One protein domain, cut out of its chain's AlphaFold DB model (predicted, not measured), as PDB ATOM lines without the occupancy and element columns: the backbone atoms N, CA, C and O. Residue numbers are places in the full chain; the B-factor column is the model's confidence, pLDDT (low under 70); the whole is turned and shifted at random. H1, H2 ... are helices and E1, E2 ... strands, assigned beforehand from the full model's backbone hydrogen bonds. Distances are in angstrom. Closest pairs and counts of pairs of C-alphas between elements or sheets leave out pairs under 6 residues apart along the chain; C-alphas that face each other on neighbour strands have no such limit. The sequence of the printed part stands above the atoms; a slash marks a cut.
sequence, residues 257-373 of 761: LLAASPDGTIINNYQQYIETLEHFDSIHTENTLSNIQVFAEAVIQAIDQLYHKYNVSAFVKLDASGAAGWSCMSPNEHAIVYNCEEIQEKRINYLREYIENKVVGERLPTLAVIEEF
ATOM      1  N   LEU A 257     194.477 149.773 181.757       94.81
ATOM      2  CA  LEU A 257     194.416 148.432 181.181       94.81
ATOM      3  C   LEU A 257     195.824 147.875 180.966       94.81
ATOM      4  O   LEU A 257     196.731 148.609 180.544       94.81
ATOM      5  N   LEU A 258     195.969 146.588 181.265       96.50
ATOM      6  CA  LEU A 258     197.040 145.691 180.840       96.50
ATOM      7  C   LEU A 258     196.406 144.533 180.060       96.50
ATOM      8  O   LEU A 258     195.227 144.236 180.248       96.50
ATOM      9  N   ALA A 259     197.173 143.885 179.193       96.19
ATOM     10  CA  ALA A 259     196.747 142.651 178.546       96.19
ATOM     11  C   ALA A 259     197.761 141.540 178.813       96.19
ATOM     12  O   ALA A 259     198.938 141.821 179.035       96.19
ATOM     13  N   ALA A 260     197.295 140.299 178.813       95.75
ATOM     14  CA  ALA A 260     198.117 139.110 178.979       95.75
ATOM     15  C   ALA A 260     197.839 138.144 177.828       95.75
ATOM     16  O   ALA A 260     196.675 137.886 177.520       95.75
ATOM     17  N   SER A 261     198.884 137.616 177.196       93.56
ATOM     18  CA  SER A 261     198.778 136.594 176.149       93.56
ATOM     19  C   SER A 261     199.069 135.184 176.688       93.56
ATOM     20  O   SER A 261     199.751 135.036 177.707       93.56
ATOM     21  N   PRO A 262     198.579 134.123 176.013       90.81
ATOM     22  CA  PRO A 262     198.816 132.728 176.408       90.81
ATOM     23  C   PRO A 262     200.282 132.272 176.448       90.81
ATOM     24  O   PRO A 262     200.581 131.244 177.047       90.81
ATOM     25  N   ASP A 263     201.201 133.018 175.832       90.38
ATOM     26  CA  ASP A 263     202.651 132.775 175.883       90.38
ATOM     27  C   ASP A 263     203.317 133.311 177.170       90.38
ATOM     28  O   ASP A 263     204.512 133.107 177.379       90.38
ATOM     29  N   GLY A 264     202.559 133.997 178.036       91.81
ATOM     30  CA  GLY A 264     203.060 134.606 179.268       91.81
ATOM     31  C   GLY A 264     203.395 136.095 179.154       91.81
ATOM     32  O   GLY A 264     203.759 136.717 180.155       91.81
ATOM     33  N   THR A 265     203.289 136.693 177.964       94.44
ATOM     34  CA  THR A 265     203.662 138.094 177.744       94.44
ATOM     35  C   THR A 265     202.614 139.053 178.329       94.44
ATOM     36  O   THR A 265     201.412 138.911 178.103       94.44
ATOM     37  N   ILE A 266     203.067 140.071 179.075       96.00
ATOM     38  CA  ILE A 266     202.218 141.152 179.603       96.00
ATOM     39  C   ILE A 266     202.447 142.426 178.790       96.00
ATOM     40  O   ILE A 266     203.559 142.950 178.705       96.00
ATOM     41  N   ILE A 267     201.362 142.961 178.246       96.12
ATOM     42  CA  ILE A 267     201.336 144.088 177.318       96.12
ATOM     43  C   ILE A 267     200.777 145.316 178.036       96.12
ATOM     44  O   ILE A 267     199.753 145.248 178.720       96.12
ATOM     45  N   ASN A 268     201.436 146.469 177.878       94.62
ATOM     46  CA  ASN A 268     201.026 147.707 178.551       94.62
ATOM     47  C   ASN A 268     200.874 148.938 177.642       94.62
ATOM     48  O   ASN A 268     200.442 149.995 178.126       94.62
ATOM     49  N   ASN A 269     201.239 148.821 176.364       94.75
ATOM     50  CA  ASN A 269     201.181 149.899 175.383       94.75
ATOM     51  C   ASN A 269     200.963 149.362 173.959       94.75
ATOM     52  O   ASN A 269     201.057 148.162 173.713       94.75
ATOM     53  N   TYR A 270     200.679 150.275 173.028       95.12
ATOM     54  CA  TYR A 270     200.291 149.921 171.664       95.12
ATOM     55  C   TYR A 270     201.428 149.293 170.849       95.12
ATOM     56  O   TYR A 270     201.189 148.346 170.112       95.12
ATOM     57  N   GLN A 271     202.667 149.755 171.030       94.69
ATOM     58  CA  GLN A 271     203.822 149.196 170.325       94.69
ATOM     59  C   GLN A 271     204.067 147.739 170.737       94.69
ATOM     60  O   GLN A 271     204.226 146.880 169.879       94.69
ATOM     61  N   GLN A 272     204.003 147.450 172.043       94.62
ATOM     62  CA  GLN A 272     204.081 146.079 172.555       94.62
ATOM     63  C   GLN A 272     202.939 145.208 172.032       94.62
ATOM     64  O   GLN A 272     203.171 144.063 171.685       94.62
ATOM     65  N   TYR A 273     201.718 145.746 171.951       94.69
ATOM     66  CA  TYR A 273     200.577 145.019 171.390       94.69
ATOM     67  C   TYR A 273     200.839 144.584 169.939       94.69
ATOM     68  O   TYR A 273     200.621 143.422 169.604       94.69
ATOM     69  N   ILE A 274     201.345 145.494 169.099       93.56
ATOM     70  CA  ILE A 274     201.692 145.186 167.705       93.56
ATOM     71  C   ILE A 274     202.819 144.152 167.647       93.56
ATOM     72  O   ILE A 274     202.663 143.127 166.994       93.56
ATOM     73  N   GLU A 275     203.913 144.373 168.381       92.44
ATOM     74  CA  GLU A 275     205.063 143.462 168.404       92.44
ATOM     75  C   GLU A 275     204.677 142.053 168.864       92.44
ATOM     76  O   GLU A 275     205.103 141.074 168.248       92.44
ATOM     77  N   THR A 276     203.849 141.939 169.909       90.19
ATOM     78  CA  THR A 276     203.363 140.649 170.403       90.19
ATOM     79  C   THR A 276     202.519 139.946 169.349       90.19
ATOM     80  O   THR A 276     202.773 138.777 169.093       90.19
ATOM     81  N   LEU A 277     201.567 140.629 168.702       88.62
ATOM     82  CA  LEU A 277     200.717 139.997 167.685       88.62
ATOM     83  C   LEU A 277     201.459 139.648 166.388       88.62
ATOM     84  O   LEU A 277     201.127 138.644 165.765       88.62
ATOM     85  N   GLU A 278     202.466 140.426 165.985       88.81
ATOM     86  CA  GLU A 278     203.296 140.123 164.809       88.81
ATOM     87  C   GLU A 278     204.154 138.863 164.998       88.81
ATOM     88  O   GLU A 278     204.406 138.140 164.033       88.81
ATOM     89  N   HIS A 279     204.590 138.586 166.230       85.94
ATOM     90  CA  HIS A 279     205.439 137.438 166.573       85.94
ATOM     91  C   HIS A 279     204.668 136.303 167.263       85.94
ATOM     92  O   HIS A 279     205.285 135.349 167.742       85.94
ATOM     93  N   PHE A 280     203.339 136.397 167.337       85.75
ATOM     94  CA  PHE A 280     202.518 135.451 168.081       85.75
ATOM     95  C   PHE A 280     202.441 134.097 167.371       85.75
ATOM     96  O   PHE A 280     201.927 133.993 166.254       85.75
ATOM     97  N   ASP A 281     202.905 133.038 168.036       85.25
ATOM     98  CA  ASP A 281     202.744 131.672 167.542       85.25
ATOM     99  C   ASP A 281     201.421 131.072 168.039       85.25
ATOM    100  O   ASP A 281     201.157 130.967 169.240       85.25
ATOM    101  N   SER A 282     200.595 130.622 167.093       83.38
ATOM    102  CA  SER A 282     199.315 129.964 167.362       83.38
ATOM    103  C   SER A 282     199.424 128.736 168.275       83.38
ATOM    104  O   SER A 282     198.434 128.398 168.926       83.38
ATOM    105  N   ILE A 283     200.603 128.111 168.392       87.44
ATOM    106  CA  ILE A 283     200.833 126.971 169.295       87.44
ATOM    107  C   ILE A 283     200.526 127.304 170.766       87.44
ATOM    108  O   ILE A 283     200.040 126.455 171.512       87.44
ATOM    109  N   HIS A 284     200.724 128.560 171.181       87.12
ATOM    110  CA  HIS A 284     200.433 129.013 172.546       87.12
ATOM    111  C   HIS A 284     198.934 129.110 172.830       87.12
ATOM    112  O   HIS A 284     198.519 129.077 173.985       87.12
ATOM    113  N   THR A 285     198.105 129.187 171.786       86.75
ATOM    114  CA  THR A 285     196.646 129.167 171.943       86.75
ATOM    115  C   THR A 285     196.080 127.766 172.009       86.75
ATOM    116  O   THR A 285     194.911 127.648 172.331       86.75
ATOM    117  N   GLU A 286     196.829 126.696 171.732       88.81
ATOM    118  CA  GLU A 286     196.269 125.343 171.830       88.81
ATOM    119  C   GLU A 286     195.726 125.088 173.240       88.81
ATOM    120  O   GLU A 286     196.398 125.395 174.230       88.81
ATOM    121  N   ASN A 287     194.516 124.534 173.337       87.56
ATOM    122  CA  ASN A 287     193.856 124.255 174.611       87.56
ATOM    123  C   ASN A 287     194.505 123.047 175.318       87.56
ATOM    124  O   ASN A 287     193.960 121.945 175.370       87.56
ATOM    125  N   THR A 288     195.723 123.250 175.815       91.00
ATOM    126  CA  THR A 288     196.505 122.280 176.582       91.00
ATOM    127  C   THR A 288     196.644 122.754 178.021       91.00
ATOM    128  O   THR A 288     196.766 123.951 178.279       91.00
ATOM    129  N   LEU A 289     196.712 121.821 178.976       90.62
ATOM    130  CA  LEU A 289     196.886 122.156 180.397       90.62
ATOM    131  C   LEU A 289     198.105 123.061 180.655       90.62
ATOM    132  O   LEU A 289     198.056 123.916 181.535       90.62
ATOM    133  N   SER A 290     199.179 122.904 179.869       93.12
ATOM    134  CA  SER A 290     200.374 123.752 179.963       93.12
ATOM    135  C   SER A 290     200.090 125.192 179.537       93.12
ATOM    136  O   SER A 290     200.470 126.117 180.247       93.12
ATOM    137  N   ASN A 291     199.407 125.395 178.409       92.94
ATOM    138  CA  ASN A 291     199.075 126.735 177.927       92.94
ATOM    139  C   ASN A 291     198.051 127.419 178.843       92.94
ATOM    140  O   ASN A 291     198.201 128.599 179.146       92.94
ATOM    141  N   ILE A 292     197.058 126.679 179.361       92.94
ATOM    142  CA  ILE A 292     196.101 127.209 180.348       92.94
ATOM    143  C   ILE A 292     196.841 127.686 181.604       92.94
ATOM    144  O   ILE A 292     196.541 128.759 182.122       92.94
ATOM    145  N   GLN A 293     197.815 126.908 182.091       94.88
ATOM    146  CA  GLN A 293     198.619 127.270 183.260       94.88
ATOM    147  C   GLN A 293     199.401 128.571 183.022       94.88
ATOM    148  O   GLN A 293     199.293 129.491 183.830       94.88
ATOM    149  N   VAL A 294     200.134 128.675 181.906       95.44
ATOM    150  CA  VAL A 294     200.906 129.884 181.554       95.44
ATOM    151  C   VAL A 294     199.987 131.097 181.401       95.44
ATOM    152  O   VAL A 294     200.282 132.175 181.917       95.44
ATOM    153  N   PHE A 295     198.835 130.918 180.757       95.00
ATOM    154  CA  PHE A 295     197.859 131.985 180.581       95.00
ATOM    155  C   PHE A 295     197.271 132.460 181.919       95.00
ATOM    156  O   PHE A 295     197.215 133.662 182.179       95.00
ATOM    157  N   ALA A 296     196.897 131.534 182.809       95.69
ATOM    158  CA  ALA A 296     196.406 131.866 184.145       95.69
ATOM    159  C   ALA A 296     197.471 132.597 184.985       95.69
ATOM    160  O   ALA A 296     197.156 133.575 185.664       95.69
ATOM    161  N   GLU A 297     198.735 132.172 184.908       96.38
ATOM    162  CA  GLU A 297     199.864 132.856 185.553       96.38
ATOM    163  C   GLU A 297     200.025 134.292 185.051       96.38
ATOM    164  O   GLU A 297     200.127 135.216 185.861       96.38
ATOM    165  N   ALA A 298     199.989 134.492 183.732       96.44
ATOM    166  CA  ALA A 298     200.107 135.805 183.109       96.44
ATOM    167  C   ALA A 298     198.978 136.751 183.543       96.44
ATOM    168  O   ALA A 298     199.232 137.911 183.875       96.44
ATOM    169  N   VAL A 299     197.739 136.252 183.605       96.38
ATOM    170  CA  VAL A 299     196.578 137.027 184.065       96.38
ATOM    171  C   VAL A 299     196.737 137.439 185.530       96.38
ATOM    172  O   VAL A 299     196.582 138.619 185.842       96.38
ATOM    173  N   ILE A 300     197.103 136.518 186.430       96.50
ATOM    174  CA  ILE A 300     197.316 136.842 187.853       96.50
ATOM    175  C   ILE A 300     198.454 137.857 188.028       96.50
ATOM    176  O   ILE A 300     198.303 138.830 188.768       96.50
ATOM    177  N   GLN A 301     199.566 137.687 187.309       95.56
ATOM    178  CA  GLN A 301     200.669 138.649 187.331       95.56
ATOM    179  C   GLN A 301     200.238 140.029 186.819       95.56
ATOM    180  O   GLN A 301     200.628 141.045 187.397       95.56
ATOM    181  N   ALA A 302     199.420 140.093 185.767       95.88
ATOM    182  CA  ALA A 302     198.895 141.350 185.248       95.88
ATOM    183  C   ALA A 302     197.941 142.041 186.242       95.88
ATOM    184  O   ALA A 302     197.996 143.265 186.368       95.88
ATOM    185  N   ILE A 303     197.128 141.289 186.994       95.44
ATOM    186  CA  ILE A 303     196.294 141.829 188.087       95.44
ATOM    187  C   ILE A 303     197.171 142.495 189.146       95.44
ATOM    188  O   ILE A 303     196.953 143.661 189.481       95.44
ATOM    189  N   ASP A 304     198.195 141.789 189.622       94.19
ATOM    190  CA  ASP A 304     199.088 142.303 190.661       94.19
ATOM    191  C   ASP A 304     199.861 143.538 190.159       94.19
ATOM    192  O   ASP A 304     199.987 144.542 190.865       94.19
ATOM    193  N   GLN A 305     200.318 143.523 188.901       94.69
ATOM    194  CA  GLN A 305     200.961 144.681 188.277       94.69
ATOM    195  C   GLN A 305     200.020 145.882 188.152       94.69
ATOM    196  O   GLN A 305     200.451 147.012 188.401       94.69
ATOM    197  N   LEU A 306     198.756 145.675 187.768       94.12
ATOM    198  CA  LEU A 306     197.775 146.754 187.672       94.12
ATOM    199  C   LEU A 306     197.536 147.385 189.051       94.12
ATOM    200  O   LEU A 306     197.600 148.613 189.177       94.12
ATOM    201  N   TYR A 307     197.349 146.549 190.077       91.81
ATOM    202  CA  TYR A 307     197.148 146.978 191.460       91.81
ATOM    203  C   TYR A 307     198.347 147.774 191.984       91.81
ATOM    204  O   TYR A 307     198.190 148.912 192.418       91.81
ATOM    205  N   HIS A 308     199.570 147.254 191.866       91.56
ATOM    206  CA  HIS A 308     200.759 147.943 192.377       91.56
ATOM    207  C   HIS A 308     201.117 149.215 191.600       91.56
ATOM    208  O   HIS A 308     201.609 150.179 192.187       91.56
ATOM    209  N   LYS A 309     200.890 149.237 190.281       91.56
ATOM    210  CA  LYS A 309     201.267 150.374 189.429       91.56
ATOM    211  C   LYS A 309     200.279 151.531 189.510       91.56
ATOM    212  O   LYS A 309     200.699 152.686 189.436       91.56
ATOM    213  N   TYR A 310     198.983 151.238 189.602       90.19
ATOM    214  CA  TYR A 310     197.930 152.254 189.522       90.19
ATOM    215  C   TYR A 310     197.093 152.384 190.795       90.19
ATOM    216  O   TYR A 310     196.343 153.351 190.896       90.19
ATOM    217  N   ASN A 311     197.246 151.475 191.763       90.88
ATOM    218  CA  ASN A 311     196.465 151.430 193.000       90.88
ATOM    219  C   ASN A 311     194.949 151.391 192.736       90.88
ATOM    220  O   ASN A 311     194.184 152.163 193.312       90.88
ATOM    221  N   VAL A 312     194.537 150.514 191.815       89.69
ATOM    222  CA  VAL A 312     193.137 150.299 191.420       89.69
ATOM    223  C   VAL A 312     192.772 148.822 191.515       89.69
ATOM    224  O   VAL A 312     193.630 147.961 191.321       89.69
ATOM    225  N   SER A 313     191.497 148.536 191.786       89.19
ATOM    226  CA  SER A 313     190.955 147.179 191.668       89.19
ATOM    227  C   SER A 313     190.874 146.768 190.196       89.19
ATOM    228  O   SER A 313     190.714 147.627 189.324       89.19
ATOM    229  N   ALA A 314     191.000 145.473 189.921       92.06
ATOM    230  CA  ALA A 314     190.993 144.934 188.568       92.06
ATOM    231  C   ALA A 314     189.632 144.324 188.201       92.06
ATOM    232  O   ALA A 314     188.905 143.840 189.058       92.06
ATOM    233  N   PHE A 315     189.325 144.305 186.912       91.12
ATOM    234  CA  PHE A 315     188.282 143.518 186.274       91.12
ATOM    235  C   PHE A 315     188.930 142.750 185.123       91.12
ATOM    236  O   PHE A 315     189.718 143.320 184.364       91.12
ATOM    237  N   VAL A 316     188.638 141.459 185.004       91.69
ATOM    238  CA  VAL A 316     189.254 140.588 183.999       91.69
ATOM    239  C   VAL A 316     188.230 140.212 182.945       91.69
ATOM    240  O   VAL A 316     187.143 139.726 183.255       91.69
ATOM    241  N   LYS A 317     188.625 140.376 181.684       90.75
ATOM    242  CA  LYS A 317     187.962 139.771 180.534       90.75
ATOM    243  C   LYS A 317     188.980 138.874 179.830       90.75
ATOM    244  O   LYS A 317     189.935 139.361 179.235       90.75
ATOM    245  N   LEU A 318     188.801 137.562 179.948       90.38
ATOM    246  CA  LEU A 318     189.714 136.524 179.462       90.38
ATOM    247  C   LEU A 318     189.832 136.479 177.936       90.38
ATOM    248  O   LEU A 318     190.816 135.951 177.433       90.38
ATOM    249  N   ASP A 319     188.865 137.047 177.216       87.88
ATOM    250  CA  ASP A 319     188.924 137.254 175.770       87.88
ATOM    251  C   ASP A 319     188.734 138.743 175.449       87.88
ATOM    252  O   ASP A 319     187.647 139.301 175.618       87.88
ATOM    253  N   ALA A 320     189.795 139.389 174.965       86.25
ATOM    254  CA  ALA A 320     189.802 140.800 174.588       86.25
ATOM    255  C   ALA A 320     188.752 141.160 173.520       86.25
ATOM    256  O   ALA A 320     188.295 142.303 173.502       86.25
ATOM    257  N   SER A 321     188.370 140.210 172.659       79.62
ATOM    258  CA  SER A 321     187.389 140.387 171.575       79.62
ATOM    259  C   SER A 321     186.021 139.748 171.868       79.62
ATOM    260  O   SER A 321     185.024 140.079 171.209       79.62
ATOM    261  N   GLY A 322     185.972 138.847 172.854       68.44
ATOM    262  CA  GLY A 322     184.791 138.076 173.251       68.44
ATOM    263  C   GLY A 322     183.615 138.937 173.721       68.44
ATOM    264  O   GLY A 322     183.759 140.116 174.061       68.44
ATOM    265  N   ALA A 323     182.405 138.376 173.695       60.62
ATOM    266  CA  ALA A 323     181.218 139.017 174.263       60.62
ATOM    267  C   ALA A 323     181.127 138.800 175.786       60.62
ATOM    268  O   ALA A 323     181.977 138.153 176.389       60.62
ATOM    269  N   ALA A 324     180.060 139.313 176.407       57.50
ATOM    270  CA  ALA A 324     179.660 138.895 177.752       57.50
ATOM    271  C   ALA A 324     179.501 137.361 177.840       57.50
ATOM    272  O   ALA A 324     179.099 136.724 176.867       57.50
ATOM    273  N   GLY A 325     179.774 136.778 179.011       64.38
ATOM    274  CA  GLY A 325     179.678 135.336 179.238       64.38
ATOM    275  C   GLY A 325     180.808 134.803 180.105       64.38
ATOM    276  O   GLY A 325     181.241 135.479 181.032       64.38
ATOM    277  N   TRP A 326     181.303 133.604 179.780       72.25
ATOM    278  CA  TRP A 326     182.385 132.940 180.522       72.25
ATOM    279  C   TRP A 326     183.701 133.732 180.538       72.25
ATOM    280  O   TRP A 326     184.539 133.514 181.403       72.25
ATOM    281  N   SER A 327     183.908 134.625 179.569       76.75
ATOM    282  CA  SER A 327     185.137 135.403 179.455       76.75
ATOM    283  C   SER A 327     185.200 136.553 180.468       76.75
ATOM    284  O   SER A 327     186.294 136.977 180.815       76.75
ATOM    285  N   CYS A 328     184.074 137.057 180.979       81.88
ATOM    286  CA  CYS A 328     184.045 138.158 181.945       81.88
ATOM    287  C   CYS A 328     184.074 137.630 183.384       81.88
ATOM    288  O   CYS A 328     183.203 136.857 183.769       81.88
ATOM    289  N   MET A 329     185.018 138.097 184.204       86.56
ATOM    290  CA  MET A 329     185.137 137.698 185.609       86.56
ATOM    291  C   MET A 329     184.989 138.913 186.526       86.56
ATOM    292  O   MET A 329     185.903 139.726 186.634       86.56
ATOM    293  N   SER A 330     183.864 139.047 187.228       82.94
ATOM    294  CA  SER A 330     183.670 140.150 188.174       82.94
ATOM    295  C   SER A 330     184.426 139.926 189.502       82.94
ATOM    296  O   SER A 330     184.539 138.786 189.962       82.94
ATOM    297  N   PRO A 331     184.924 140.987 190.168       83.25
ATOM    298  CA  PRO A 331     185.515 140.871 191.505       83.25
ATOM    299  C   PRO A 331     184.572 140.325 192.572       83.25
ATOM    300  O   PRO A 331     185.024 139.652 193.495       83.25
ATOM    301  N   ASN A 332     183.272 140.578 192.430       79.38
ATOM    302  CA  ASN A 332     182.264 140.138 193.390       79.38
ATOM    303  C   ASN A 332     182.047 138.618 193.330       79.38
ATOM    304  O   ASN A 332     181.949 137.973 194.369       79.38
ATOM    305  N   GLU A 333     182.026 138.032 192.131       80.50
ATOM    306  CA  GLU A 333     181.819 136.587 191.944       80.50
ATOM    307  C   GLU A 333     183.123 135.786 192.067       80.50
ATOM    308  O   GLU A 333     183.115 134.633 192.498       80.50
ATOM    309  N   HIS A 334     184.257 136.399 191.715       88.25
ATOM    310  CA  HIS A 334     185.563 135.740 191.640       88.25
ATOM    311  C   HIS A 334     186.599 136.358 192.587       88.25
ATOM    312  O   HIS A 334     187.775 136.465 192.240       88.25
ATOM    313  N   ALA A 335     186.188 136.735 193.802       89.06
ATOM    314  CA  ALA A 335     187.010 137.471 194.773       89.06
ATOM    315  C   ALA A 335     188.413 136.877 195.011       89.06
ATOM    316  O   ALA A 335     189.383 137.618 195.182       89.06
ATOM    317  N   ILE A 336     188.550 135.546 194.968       91.56
ATOM    318  CA  ILE A 336     189.840 134.859 195.129       91.56
ATOM    319  C   ILE A 336     190.878 135.302 194.088       91.56
ATOM    320  O   ILE A 336     192.035 135.503 194.436       91.56
ATOM    321  N   VAL A 337     190.475 135.521 192.833       91.25
ATOM    322  CA  VAL A 337     191.373 135.922 191.736       91.25
ATOM    323  C   VAL A 337     192.004 137.290 192.013       91.25
ATOM    324  O   VAL A 337     193.159 137.523 191.657       91.25
ATOM    325  N   TYR A 338     191.283 138.163 192.715       91.38
ATOM    326  CA  TYR A 338     191.650 139.559 192.956       91.38
ATOM    327  C   TYR A 338     192.326 139.810 194.308       91.38
ATOM    328  O   TYR A 338     192.857 140.896 194.530       91.38
ATOM    329  N   ASN A 339     192.334 138.830 195.215       89.31
ATOM    330  CA  ASN A 339     192.930 138.989 196.537       89.31
ATOM    331  C   ASN A 339     194.463 138.853 196.491       89.31
ATOM    332  O   ASN A 339     194.994 137.748 196.579       89.31
ATOM    333  N   CYS A 340     195.184 139.975 196.401       83.69
ATOM    334  CA  CYS A 340     196.653 139.996 196.389       83.69
ATOM    335  C   CYS A 340     197.311 139.485 197.689       83.69
ATOM    336  O   CYS A 340     198.508 139.206 197.678       83.69
ATOM    337  N   GLU A 341     196.571 139.361 198.797       86.00
ATOM    338  CA  GLU A 341     197.086 138.798 200.056       86.00
ATOM    339  C   GLU A 341     197.028 137.261 200.084       86.00
ATOM    340  O   GLU A 341     197.706 136.625 200.895       86.00
ATOM    341  N   GLU A 342     196.235 136.649 199.201       90.31
ATOM    342  CA  GLU A 342     196.132 135.196 199.103       90.31
ATOM    343  C   GLU A 342     197.368 134.602 198.411       90.31
ATOM    344  O   GLU A 342     198.035 135.233 197.588       90.31
ATOM    345  N   ILE A 343     197.663 133.335 198.710       91.38
ATOM    346  CA  ILE A 343     198.770 132.608 198.081       91.38
ATOM    347  C   ILE A 343     198.562 132.580 196.560       91.38
ATOM    348  O   ILE A 343     197.573 132.029 196.074       91.38
ATOM    349  N   GLN A 344     199.529 133.123 195.814       91.81
ATOM    350  CA  GLN A 344     199.467 133.269 194.354       91.81
ATOM    351  C   GLN A 344     199.108 131.954 193.643       91.81
ATOM    352  O   GLN A 344     198.248 131.934 192.767       91.81
ATOM    353  N   GLU A 345     199.690 130.837 194.082       93.75
ATOM    354  CA  GLU A 345     199.429 129.501 193.532       93.75
ATOM    355  C   GLU A 345     197.953 129.081 193.648       93.75
ATOM    356  O   GLU A 345     197.408 128.470 192.730       93.75
ATOM    357  N   LYS A 346     197.255 129.455 194.730       94.19
ATOM    358  CA  LYS A 346     195.816 129.172 194.866       94.19
ATOM    359  C   LYS A 346     194.983 129.969 193.865       94.19
ATOM    360  O   LYS A 346     194.036 129.425 193.304       94.19
ATOM    361  N   ARG A 347     195.341 131.236 193.632       95.75
ATOM    362  CA  ARG A 347     194.663 132.120 192.667       95.75
ATOM    363  C   ARG A 347     194.835 131.597 191.242       95.75
ATOM    364  O   ARG A 347     193.860 131.507 190.502       95.75
ATOM    365  N   ILE A 348     196.059 131.187 190.899       95.38
ATOM    366  CA  ILE A 348     196.390 130.571 189.608       95.38
ATOM    367  C   ILE A 348     195.611 129.265 189.419       95.38
ATOM    368  O   ILE A 348     194.978 129.084 188.384       95.38
ATOM    369  N   ASN A 349     195.604 128.378 190.421       95.06
ATOM    370  CA  ASN A 349     194.885 127.104 190.339       95.06
ATOM    371  C   ASN A 349     193.374 127.298 190.143       95.06
ATOM    372  O   ASN A 349     192.787 126.612 189.310       95.06
ATOM    373  N   TYR A 350     192.766 128.252 190.856       94.69
ATOM    374  CA  TYR A 350     191.356 128.603 190.668       94.69
ATOM    375  C   TYR A 350     191.079 129.081 189.238       94.69
ATOM    376  O   TYR A 350     190.139 128.615 188.596       94.69
ATOM    377  N   LEU A 351     191.908 129.993 188.720       93.31
ATOM    378  CA  LEU A 351     191.727 130.533 187.375       93.31
ATOM    379  C   LEU A 351     191.936 129.463 186.294       93.31
ATOM    380  O   LEU A 351     191.168 129.401 185.337       93.31
ATOM    381  N   ARG A 352     192.925 128.579 186.469       93.88
ATOM    382  CA  ARG A 352     193.156 127.437 185.577       93.88
ATOM    383  C   ARG A 352     191.931 126.530 185.504       93.88
ATOM    384  O   ARG A 352     191.471 126.234 184.409       93.88
ATOM    385  N   GLU A 353     191.403 126.116 186.656       91.94
ATOM    386  CA  GLU A 353     190.219 125.252 186.733       91.94
ATOM    387  C   GLU A 353     188.985 125.930 186.119       91.94
ATOM    388  O   GLU A 353     188.186 125.286 185.439       91.94
ATOM    389  N   TYR A 354     188.841 127.244 186.305       90.25
ATOM    390  CA  TYR A 354     187.774 128.010 185.669       90.25
ATOM    391  C   TYR A 354     187.875 127.973 184.135       90.25
ATOM    392  O   TYR A 354     186.887 127.665 183.467       90.25
ATOM    393  N   ILE A 355     189.062 128.242 183.578       89.31
ATOM    394  CA  ILE A 355     189.307 128.231 182.126       89.31
ATOM    395  C   ILE A 355     189.097 126.823 181.556       89.31
ATOM    396  O   ILE A 355     188.384 126.670 180.568       89.31
ATOM    397  N   GLU A 356     189.645 125.795 182.206       87.88
ATOM    398  CA  GLU A 356     189.518 124.390 181.793       87.88
ATOM    399  C   GLU A 356     188.052 123.942 181.695       87.88
ATOM    400  O   GLU A 356     187.661 123.288 180.731       87.88
ATOM    401  N   ASN A 357     187.214 124.344 182.653       83.88
ATOM    402  CA  ASN A 357     185.805 123.952 182.688       83.88
ATOM    403  C   ASN A 357     184.907 124.747 181.725       83.88
ATOM    404  O   ASN A 357     183.804 124.298 181.402       83.88
ATOM    405  N   LYS A 358     185.314 125.958 181.323       78.44
ATOM    406  CA  LYS A 358     184.465 126.891 180.563       78.44
ATOM    407  C   LYS A 358     184.871 127.053 179.100       78.44
ATOM    408  O   LYS A 358     184.014 127.372 178.275       78.44
ATOM    409  N   VAL A 359     186.135 126.818 178.752       75.81
ATOM    410  CA  VAL A 359     186.596 126.846 177.360       75.81
ATOM    411  C   VAL A 359     186.229 125.532 176.680       75.81
ATOM    412  O   VAL A 359     186.862 124.504 176.881       75.81
ATOM    413  N   VAL A 360     185.196 125.581 175.839       58.19
ATOM    414  CA  VAL A 360     184.698 124.416 175.083       58.19
ATOM    415  C   VAL A 360     185.444 124.229 173.743       58.19
ATOM    416  O   VAL A 360     185.285 123.211 173.078       58.19
ATOM    417  N   GLY A 361     186.272 125.198 173.333       66.75
ATOM    418  CA  GLY A 361     186.981 125.194 172.045       66.75
ATOM    419  C   GLY A 361     188.375 124.553 172.068       66.75
ATOM    420  O   GLY A 361     188.954 124.303 173.120       66.75
ATOM    421  N   GLU A 362     188.953 124.345 170.881       76.31
ATOM    422  CA  GLU A 362     190.313 123.797 170.706       76.31
ATOM    423  C   GLU A 362     191.429 124.813 171.009       76.31
ATOM    424  O   GLU A 362     192.606 124.447 171.065       76.31
ATOM    425  N   ARG A 363     191.075 126.095 171.197       83.50
ATOM    426  CA  ARG A 363     192.026 127.185 171.420       83.50
ATOM    427  C   ARG A 363     191.590 128.162 172.514       83.50
ATOM    428  O   ARG A 363     190.404 128.449 172.660       83.50
ATOM    429  N   LEU A 364     192.571 128.686 173.241       86.19
ATOM    430  CA  LEU A 364     192.486 129.823 174.151       86.19
ATOM    431  C   LEU A 364     192.372 131.147 173.376       86.19
ATOM    432  O   LEU A 364     192.838 131.230 172.234       86.19
ATOM    433  N   PRO A 365     191.809 132.201 173.995       86.75
ATOM    434  CA  PRO A 365     191.825 133.548 173.434       86.75
ATOM    435  C   PRO A 365     193.248 134.070 173.221       86.75
ATOM    436  O   PRO A 365     194.162 133.738 173.972       86.75
ATOM    437  N   THR A 366     193.432 134.939 172.227       87.94
ATOM    438  CA  THR A 366     194.745 135.539 171.930       87.94
ATOM    439  C   THR A 366     195.230 136.458 173.050       87.94
ATOM    440  O   THR A 366     196.428 136.525 173.316       87.94
ATOM    441  N   LEU A 367     194.309 137.167 173.708       92.12
ATOM    442  CA  LEU A 367     194.603 138.106 174.784       92.12
ATOM    443  C   LEU A 367     193.486 138.098 175.827       92.12
ATOM    444  O   LEU A 367     192.310 138.176 175.474       92.12
ATOM    445  N   ALA A 368     193.867 138.115 177.101       93.81
ATOM    446  CA  ALA A 368     193.027 138.586 178.196       93.81
ATOM    447  C   ALA A 368     193.302 140.070 178.448       93.81
ATOM    448  O   ALA A 368     194.447 140.516 178.368       93.81
ATOM    449  N   VAL A 369     192.274 140.831 178.818       94.25
ATOM    450  CA  VAL A 369     192.413 142.207 179.306       94.25
ATOM    451  C   VAL A 369     192.131 142.281 180.798       94.25
ATOM    452  O   VAL A 369     191.145 141.745 181.301       94.25
ATOM    453  N   ILE A 370     193.026 142.967 181.499       95.38
ATOM    454  CA  ILE A 370     192.968 143.233 182.927       95.38
ATOM    455  C   ILE A 370     192.862 144.744 183.070       95.38
ATOM    456  O   ILE A 370     193.822 145.481 182.823       95.38
ATOM    457  N   GLU A 371     191.675 145.219 183.419       93.25
ATOM    458  CA  GLU A 371     191.359 146.641 183.443       93.25
ATOM    459  C   GLU A 371     190.979 147.138 184.831       93.25
ATOM    460  O   GLU A 371     190.681 146.363 185.727       93.25
ATOM    461  N   GLU A 372     190.980 148.453 185.012       92.12
ATOM    462  CA  GLU A 372     190.440 149.106 186.196       92.12
ATOM    463  C   GLU A 372     188.955 148.760 186.367       92.12
ATOM    464  O   GLU A 372     188.139 149.058 185.495       92.12
ATOM    465  N   PHE A 373     188.601 148.187 187.515       89.12
ATOM    466  CA  PHE A 373     187.211 148.011 187.909       89.12
ATOM    467  C   PHE A 373     186.583 149.383 188.170       89.12
ATOM    468  O   PHE A 373     187.024 150.135 189.044       89.12
TER     469      PHE A 373
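Overview. This is residues 257 to 373 of the 761 residues of the protein "Hypothetical protein" of Adineta steineri (UniProt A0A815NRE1). One long helix, H3, covers a face of a small three-stranded sheet, and H5 packs on H3 at a steep tilt, clear of the sheet. The short H4 sits by H5, while H1 and H2 lie far from the middle, on the path from E1 to H3. The 117 printed residues run E1 H1 H2 H3 E2 H4 H5 E3; the antiparallel sheet has the order E1 - E3 - E2. The class is mostly helix; the whole is compact, radius of gyration of the C-alphas 13.1 A, and rounded, spanning 33 by 33 by 26 A.

Along the chain. E1, residues 257 to 260, begins at C-alpha 257 (194.416, 148.432, 181.181). H1 is residues 270 to 278, 12.3 A, and H2 282 to 285. H3, residues 289 to 310, measures 31.5 A. E2 is residues 314 to 317, H4 335 to 338, and H5 344 to 358, 21.4 A. E3, residues 368 to 372, 13.5 A, ends at C-alpha 372 (190.440, 149.106, 186.196).

Arrangement. E1 and E3 are antiparallel, with N 258 and O 370 2.9 A apart, within hydrogen-bond range. E3 and E2 are antiparallel too, with N 315 and O 371 at 2.7 A. H3 is on the sheet in two layers, a helix on one face of a sheet, at a height of 8.4 A, over E1 and E3. H5 touches H3, closest C-alphas Ala 296 and Ile 348 at 5.6 A, a steep tilt of 55 degrees, opposite ways. With residues 347 to 351 alone H5 touches H4, closest C-alphas Val 337 and Arg 347 at 5.1 A; H4 only grazes the sheet. H2 is close to H3 but not clearly touching, closest C-alphas His 284 and Asn 291 at 6.0 A. H1 and H3 are apart. In H1, H3 and H5 every O i to N i+4 pair is within hydrogen-bond range; H2 and H4 are too short for one.

Size, cuts and confidence. The C-alphas farthest apart, Asn 311 and Glu 362, are 36.0 A apart. The printed part has no cut; the link from E2 to H4 is long, 17 residues. The model's pLDDT is under 70 at residues 322 to 325 and 360 to 361.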